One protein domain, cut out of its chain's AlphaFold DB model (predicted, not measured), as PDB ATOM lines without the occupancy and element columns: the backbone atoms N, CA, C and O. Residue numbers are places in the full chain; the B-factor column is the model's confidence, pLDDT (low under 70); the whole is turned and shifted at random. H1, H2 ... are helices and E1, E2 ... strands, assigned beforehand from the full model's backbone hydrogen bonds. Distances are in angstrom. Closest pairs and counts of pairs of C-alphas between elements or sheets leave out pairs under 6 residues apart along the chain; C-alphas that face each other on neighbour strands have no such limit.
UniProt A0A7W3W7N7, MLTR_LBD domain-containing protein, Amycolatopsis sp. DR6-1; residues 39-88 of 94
ATOM      1  N   PRO A  39     201.313 260.020 185.672       92.56
ATOM      2  CA  PRO A  39     200.703 259.295 186.786       92.56
ATOM      3  C   PRO A  39     199.533 260.048 187.433       92.56
ATOM      4  O   PRO A  39     198.498 259.437 187.681       92.56
ATOM      5  N   GLU A  40     199.653 261.364 187.663       92.00
ATOM      6  CA  GLU A  40     198.547 262.139 188.252       92.00
ATOM      7  C   GLU A  40     197.564 262.759 187.239       92.00
ATOM      8  O   GLU A  40     196.411 262.994 187.588       92.00
ATOM      9  N   PHE A  41     197.985 263.034 185.999       91.69
ATOM     10  CA  PHE A  41     197.199 263.827 185.031       91.69
ATOM     11  C   PHE A  41     196.695 263.012 183.830       91.69
ATOM     12  O   PHE A  41     195.944 263.528 183.001       91.69
ATOM     13  N   GLY A  42     197.060 261.730 183.751       92.94
ATOM     14  CA  GLY A  42     196.617 260.813 182.710       92.94
ATOM     15  C   GLY A  42     197.283 261.068 181.349       92.94
ATOM     16  O   GLY A  42     198.448 261.479 181.298       92.94
ATOM     17  N   PRO A  43     196.591 260.773 180.235       96.38
ATOM     18  CA  PRO A  43     197.171 260.844 178.900       96.38
ATOM     19  C   PRO A  43     197.477 262.285 178.469       96.38
ATOM     20  O   PRO A  43     196.634 263.176 178.583       96.38
ATOM     21  N   LEU A  44     198.661 262.479 177.889       96.56
ATOM     22  CA  LEU A  44     199.080 263.699 177.206       96.56
ATOM     23  C   LEU A  44     199.485 263.353 175.773       96.56
ATOM     24  O   LEU A  44     200.429 262.593 175.555       96.56
ATOM     25  N   GLU A  45     198.769 263.926 174.812       96.62
ATOM     26  CA  GLU A  45     199.152 263.947 173.399       96.62
ATOM     27  C   GLU A  45     199.898 265.247 173.120       96.62
ATOM     28  O   GLU A  45     199.301 266.326 173.165       96.62
ATOM     29  N   LEU A  46     201.194 265.135 172.859       95.56
ATOM     30  CA  LEU A  46     202.076 266.255 172.560       95.56
ATOM     31  C   LEU A  46     202.691 266.066 171.177       95.56
ATOM     32  O   LEU A  46     202.780 264.952 170.673       95.56
ATOM     33  N   THR A  47     203.187 267.137 170.585       93.69
ATOM     34  CA  THR A  47     203.912 267.091 169.318       93.69
ATOM     35  C   THR A  47     205.373 267.394 169.589       93.69
ATOM     36  O   THR A  47     205.697 268.452 170.104       93.69
ATOM     37  N   LEU A  48     206.275 266.479 169.245       90.75
ATOM     38  CA  LEU A  48     207.706 266.754 169.242       90.75
ATOM     39  C   LEU A  48     208.007 267.813 168.176       90.75
ATOM     40  O   LEU A  48     207.651 267.639 167.008       90.75
ATOM     41  N   GLN A  49     208.700 268.872 168.574       89.56
ATOM     42  CA  GLN A  49     209.186 269.919 167.685       89.56
ATOM     43  C   GLN A  49     210.665 270.172 167.957       89.56
ATOM     44  O   GLN A  49     211.040 270.528 169.072       89.56
ATOM     45  N   SER A  50     211.496 269.993 166.931       88.25
ATOM     46  CA  SER A  50     212.895 270.413 166.943       88.25
ATOM     47  C   SER A  50     213.002 271.811 166.347       88.25
ATOM     48  O   SER A  50     212.548 272.041 165.226       88.25
ATOM     49  N   LEU A  51     213.594 272.738 167.090       87.50
ATOM     50  CA  LEU A  51     213.767 274.133 166.710       87.50
ATOM     51  C   LEU A  51     215.257 274.481 166.746       87.50
ATOM     52  O   LEU A  51     215.935 274.166 167.722       87.50
ATOM     53  N   ASP A  52     215.730 275.167 165.709       86.50
ATOM     54  CA  ASP A  52     217.073 275.753 165.622       86.50
ATOM     55  C   ASP A  52     216.937 277.274 165.834       86.50
ATOM     56  O   ASP A  52     216.642 278.016 164.890       86.50
ATOM     57  N   PRO A  53     216.977 277.766 167.088       83.12
ATOM     58  CA  PRO A  53     216.819 279.184 167.360       83.12
ATOM     59  C   PRO A  53     218.052 279.963 166.874       83.12
ATOM     60  O   PRO A  53     219.179 279.630 167.251       83.12
ATOM     61  N   PRO A  54     217.871 281.060 166.112       80.56
ATOM     62  CA  PRO A  54     218.981 281.884 165.654       80.56
ATOM     63  C   PRO A  54     219.526 282.723 166.819       80.56
ATOM     64  O   PRO A  54     219.103 283.857 167.048       80.56
ATOM     65  N   LEU A  55     220.453 282.149 167.586       82.56
ATOM     66  CA  LEU A  55     221.102 282.803 168.720       82.56
ATOM     67  C   LEU A  55     222.483 283.353 168.327       82.56
ATOM     68  O   LEU A  55     223.226 282.700 167.590       82.56
ATOM     69  N   PRO A  56     222.864 284.550 168.811       81.88
ATOM     70  CA  PRO A  56     224.174 285.119 168.527       81.88
ATOM     71  C   PRO A  56     225.282 284.284 169.179       81.88
ATOM     72  O   PRO A  56     225.264 284.028 170.381       81.88
ATOM     73  N   GLY A  57     226.282 283.894 168.390       76.94
ATOM     74  CA  GLY A  57     227.425 283.107 168.852       76.94
ATOM     75  C   GLY A  57     227.855 282.061 167.826       76.94
ATOM     76  O   GLY A  57     227.255 281.929 166.766       76.94
ATOM     77  N   ARG A  58     228.929 281.321 168.130       73.44
ATOM     78  CA  ARG A  58     229.387 280.171 167.320       73.44
ATOM     79  C   ARG A  58     228.837 278.826 167.812       73.44
ATOM     80  O   ARG A  58     229.211 277.792 167.269       73.44
ATOM     81  N   ALA A  59     228.020 278.828 168.862       79.56
ATOM     82  CA  ALA A  59     227.455 277.612 169.428       79.56
ATOM     83  C   ALA A  59     226.186 277.202 168.669       79.56
ATOM     84  O   ALA A  59     225.328 278.041 168.396       79.56
ATOM     85  N   VAL A  60     226.083 275.910 168.357       78.12
ATOM     86  CA  VAL A  60     224.847 275.286 167.867       78.12
ATOM     87  C   VAL A  60     223.901 275.127 169.053       78.12
ATOM     88  O   VAL A  60     224.329 274.676 170.118       78.12
ATOM     89  N   HIS A  61     222.641 275.512 168.874       82.94
ATOM     90  CA  HIS A  61     221.603 275.376 169.889       82.94
ATOM     91  C   HIS A  61     220.451 274.579 169.296       82.94
ATOM     92  O   HIS A  61     219.877 275.002 168.303       82.94
ATOM     93  N   ASP A  62     220.083 273.481 169.946       84.62
ATOM     94  CA  ASP A  62     218.871 272.736 169.620       84.62
ATOM     95  C   ASP A  62     217.861 272.926 170.751       84.62
ATOM     96  O   ASP A  62     218.150 272.645 171.918       84.62
ATOM     97  N   LEU A  63     216.661 273.397 170.412       88.31
ATOM     98  CA  LEU A  63     215.528 273.454 171.328       88.31
ATOM     99  C   LEU A  63     214.513 272.388 170.931       88.31
ATOM    100  O   LEU A  63     213.943 272.428 169.844       88.31
ATOM    101  N   ILE A  64     214.245 271.459 171.846       90.06
ATOM    102  CA  ILE A  64     213.192 270.462 171.678       90.06
ATOM    103  C   ILE A  64     211.982 270.863 172.519       90.06
ATOM    104  O   ILE A  64     212.068 270.928 173.744       90.06
ATOM    105  N   ALA A  65     210.852 271.106 171.862       91.94
ATOM    106  CA  ALA A  65     209.585 271.419 172.506       91.94
ATOM    107  C   ALA A  65     208.578 270.275 172.323       91.94
ATOM    108  O   ALA A  65     208.596 269.563 171.319       91.94
ATOM    109  N   TYR A  66     207.686 270.127 173.303       93.50
ATOM    110  CA  TYR A  66     206.559 269.194 173.263       93.50
ATOM    111  C   TYR A  66     205.240 269.935 173.524       93.50
ATOM    112  O   TYR A  66     204.645 269.757 174.589       93.50
ATOM    113  N   PRO A  67     204.796 270.831 172.624       94.94
ATOM    114  CA  PRO A  67     203.491 271.469 172.758       94.94
ATOM    115  C   PRO A  67     202.344 270.459 172.671       94.94
ATOM    116  O   PRO A  67     202.429 269.459 171.962       94.94
ATOM    117  N   ALA A  68     201.245 270.763 173.359       96.62
ATOM    118  CA  ALA A  68     199.942 270.188 173.050       96.62
ATOM    119  C   ALA A  68     199.301 270.975 171.899       96.62
ATOM    120  O   ALA A  68     199.544 272.178 171.769       96.62
ATOM    121  N   GLU A  69     198.461 270.321 171.094       94.69
ATOM    122  CA  GLU A  69     197.744 271.042 170.044       94.69
ATOM    123  C   GLU A  69     196.708 272.016 170.627       94.69
ATOM    124  O   GLU A  69     195.989 271.642 171.561       94.69
ATOM    125  N   PRO A  70     196.592 273.245 170.090       93.94
ATOM    126  CA  PRO A  70     195.629 274.226 170.579       93.94
ATOM    127  C   PRO A  70     194.188 273.704 170.531       93.94
ATOM    128  O   PRO A  70     193.731 273.190 169.508       93.94
ATOM    129  N   GLY A  71     193.455 273.859 171.632       94.88
ATOM    130  CA  GLY A  71     192.083 273.383 171.799       94.88
ATOM    131  C   GLY A  71     191.953 271.880 172.064       94.88
ATOM    132  O   GLY A  71     190.835 271.395 172.239       94.88
ATOM    133  N   ALA A  72     193.057 271.126 172.100       95.31
ATOM    134  CA  ALA A  72     193.031 269.728 172.510       95.31
ATOM    135  C   ALA A  72     192.928 269.608 174.036       95.31
ATOM    136  O   ALA A  72     193.462 270.420 174.783       95.31
ATOM    137  N   GLU A  73     192.342 268.514 174.515       95.81
ATOM    138  CA  GLU A  73     192.252 268.218 175.952       95.81
ATOM    139  C   GLU A  73     193.638 268.149 176.634       95.81
ATOM    140  O   GLU A  73     193.799 268.481 177.809       95.81
ATOM    141  N   SER A  74     194.668 267.751 175.880       96.69
ATOM    142  CA  SER A  74     196.060 267.768 176.334       96.69
ATOM    143  C   SER A  74     196.570 269.176 176.653       96.69
ATOM    144  O   SER A  74     197.450 269.298 177.498       96.69
ATOM    145  N   GLU A  75     196.040 270.232 176.023       97.12
ATOM    146  CA  GLU A  75     196.425 271.617 176.319       97.12
ATOM    147  C   GLU A  75     196.010 272.001 177.741       97.12
ATOM    148  O   GLU A  75     196.840 272.469 178.524       97.12
ATOM    149  N   ASP A  76     194.755 271.739 178.107       96.50
ATOM    150  CA  ASP A  76     194.241 272.030 179.447       96.50
ATOM    151  C   ASP A  76     194.965 271.205 180.513       96.50
ATOM    152  O   ASP A  76     195.384 271.738 181.545       96.50
ATOM    153  N   ARG A  77     195.203 269.913 180.248       96.12
ATOM    154  CA  ARG A  77     195.994 269.060 181.147       96.12
ATOM    155  C   ARG A  77     197.423 269.562 181.311       96.12
ATOM    156  O   ARG A  77     197.929 269.574 182.431       96.12
ATOM    157  N   LEU A  78     198.071 269.987 180.225       96.06
ATOM    158  CA  LEU A  78     199.434 270.513 180.267       96.06
ATOM    159  C   LEU A  78     199.497 271.824 181.068       96.06
ATOM    160  O   LEU A  78     200.420 272.003 181.862       96.06
ATOM    161  N   ARG A  79     198.494 272.705 180.937       95.44
ATOM    162  CA  ARG A  79     198.372 273.921 181.764       95.44
ATOM    163  C   ARG A  79     198.195 273.592 183.248       95.44
ATOM    164  O   ARG A  79     198.859 274.203 184.087       95.44
ATOM    165  N   LEU A  80     197.344 272.619 183.582       95.19
ATOM    166  CA  LEU A  80     197.152 272.173 184.966       95.19
ATOM    167  C   LEU A  80     198.430 271.560 185.549       95.19
ATOM    168  O   LEU A  80     198.822 271.918 186.659       95.19
ATOM    169  N   LEU A  81     199.110 270.699 184.787       95.00
ATOM    170  CA  LEU A  81     200.392 270.117 185.175       95.00
ATOM    171  C   LEU A  81     201.442 271.207 185.434       95.00
ATOM    172  O   LEU A  81     202.135 271.151 186.447       95.00
ATOM    173  N   ALA A  82     201.532 272.221 184.566       93.62
ATOM    174  CA  ALA A  82     202.456 273.340 184.742       93.62
ATOM    175  C   ALA A  82     202.162 274.137 186.025       93.62
ATOM    176  O   ALA A  82     203.078 274.432 186.794       93.62
ATOM    177  N   SER A  83     200.885 274.433 186.297       94.31
ATOM    178  CA  SER A  83     200.476 275.113 187.532       94.31
ATOM    179  C   SER A  83     200.808 274.286 188.776       94.31
ATOM    180  O   SER A  83     201.376 274.817 189.729       94.31
ATOM    181  N   TRP A  84     200.513 272.986 188.756       93.88
ATOM    182  CA  TRP A  84     200.819 272.070 189.854       93.88
ATOM    183  C   TRP A  84     202.327 271.942 190.104       93.88
ATOM    184  O   TRP A  84     202.780 272.000 191.249       93.88
ATOM    185  N   ALA A  85     203.121 271.814 189.039       91.81
ATOM    186  CA  ALA A  85     204.572 271.706 189.128       91.81
ATOM    187  C   ALA A  85     205.204 272.979 189.713       91.81
ATOM    188  O   ALA A  85     206.133 272.881 190.518       91.81
ATOM    189  N   ALA A  86     204.672 274.159 189.377       91.94
ATOM    190  CA  ALA A  86     205.136 275.432 189.925       91.94
ATOM    191  C   ALA A  86     204.954 275.507 191.451       91.94
ATOM    192  O   ALA A  86     205.858 275.961 192.151       91.94
ATOM    193  N   THR A  87     203.844 274.987 191.988       89.19
ATOM    194  CA  THR A  87     203.613 274.925 193.444       89.19
ATOM    195  C   THR A  87     204.568 273.959 194.151       89.19
ATOM    196  O   THR A  87     204.926 274.179 195.303       89.19
ATOM    197  N   ARG A  88     205.007 272.888 193.480       83.69
ATOM    198  CA  ARG A  88     205.928 271.889 194.059       83.69
ATOM    199  C   ARG A  88     207.397 272.259 193.940       83.69
ATOM    200  O   ARG A  88     208.197 271.831 194.762       83.69
TER     201      ARG A  88
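Overview. This is residues 39 to 88 of the 94 residues of the protein "MLTR_LBD domain-containing protein" of Amycolatopsis sp. DR6-1 (UniProt A0A7W3W7N7). What shape does the backbone make? It is roughly an L: a long, narrow strand hairpin, E1 and E2, drawn out by the link of residues 52 to 62, makes the long limb, and helix H1 makes the other limb near the hairpin's opposite end. H1 packs by residues 73 to 78 on E1, while residues 82 to 88 stick out. What is the make-up? The printed part has 50 residues with two named strands and one named helix, in the order E1, E2, H1; the sheet, E1 - E2, is antiparallel and the class is mixed, helices and strands. How spread out is it? It is only just loose, close to extended, with a radius of gyration of the C-alphas of 14.4 A and an elongated outline of 41 by 25 by 18 A.

Along the chain. Where are the strands? E1 is residues 42 to 51, 27.0 A from first to last C-alpha, beginning at C-alpha 42 at (196.617, 260.813, 182.710). E2 is residues 63 to 65, 6.4 A long. Where is the helix? H1 is residues 73 to 88, 23.0 A long, ending at C-alpha 88 at (205.928, 271.889, 194.059).

Arrangement. How do the strands pair? E1 and E2 form a hairpin, antiparallel at 152 degrees between their directions. N 49 and O 65 are 2.8 A apart and N 63 and O 51 2.9 A, within hydrogen-bond range. Where does H1 come near E1? Their closest C-alphas, those of Leu 44 and Ser 74, are 5.1 A apart. Is H1's backbone complete? Every O i to N i+4 pair in H1 is within hydrogen-bond range.

Size, cuts and confidence. How large is it? The two C-alphas farthest apart, those of Glu 40 and Arg 58, are 41.4 A apart. Which link is long? The link from E1 to E2 is long, with 11 residues; that from E2 to H1 is short, with 7. Are there cuts or weak spots? The printed part has no cut, and no printed residue is under 70 in pLDDT.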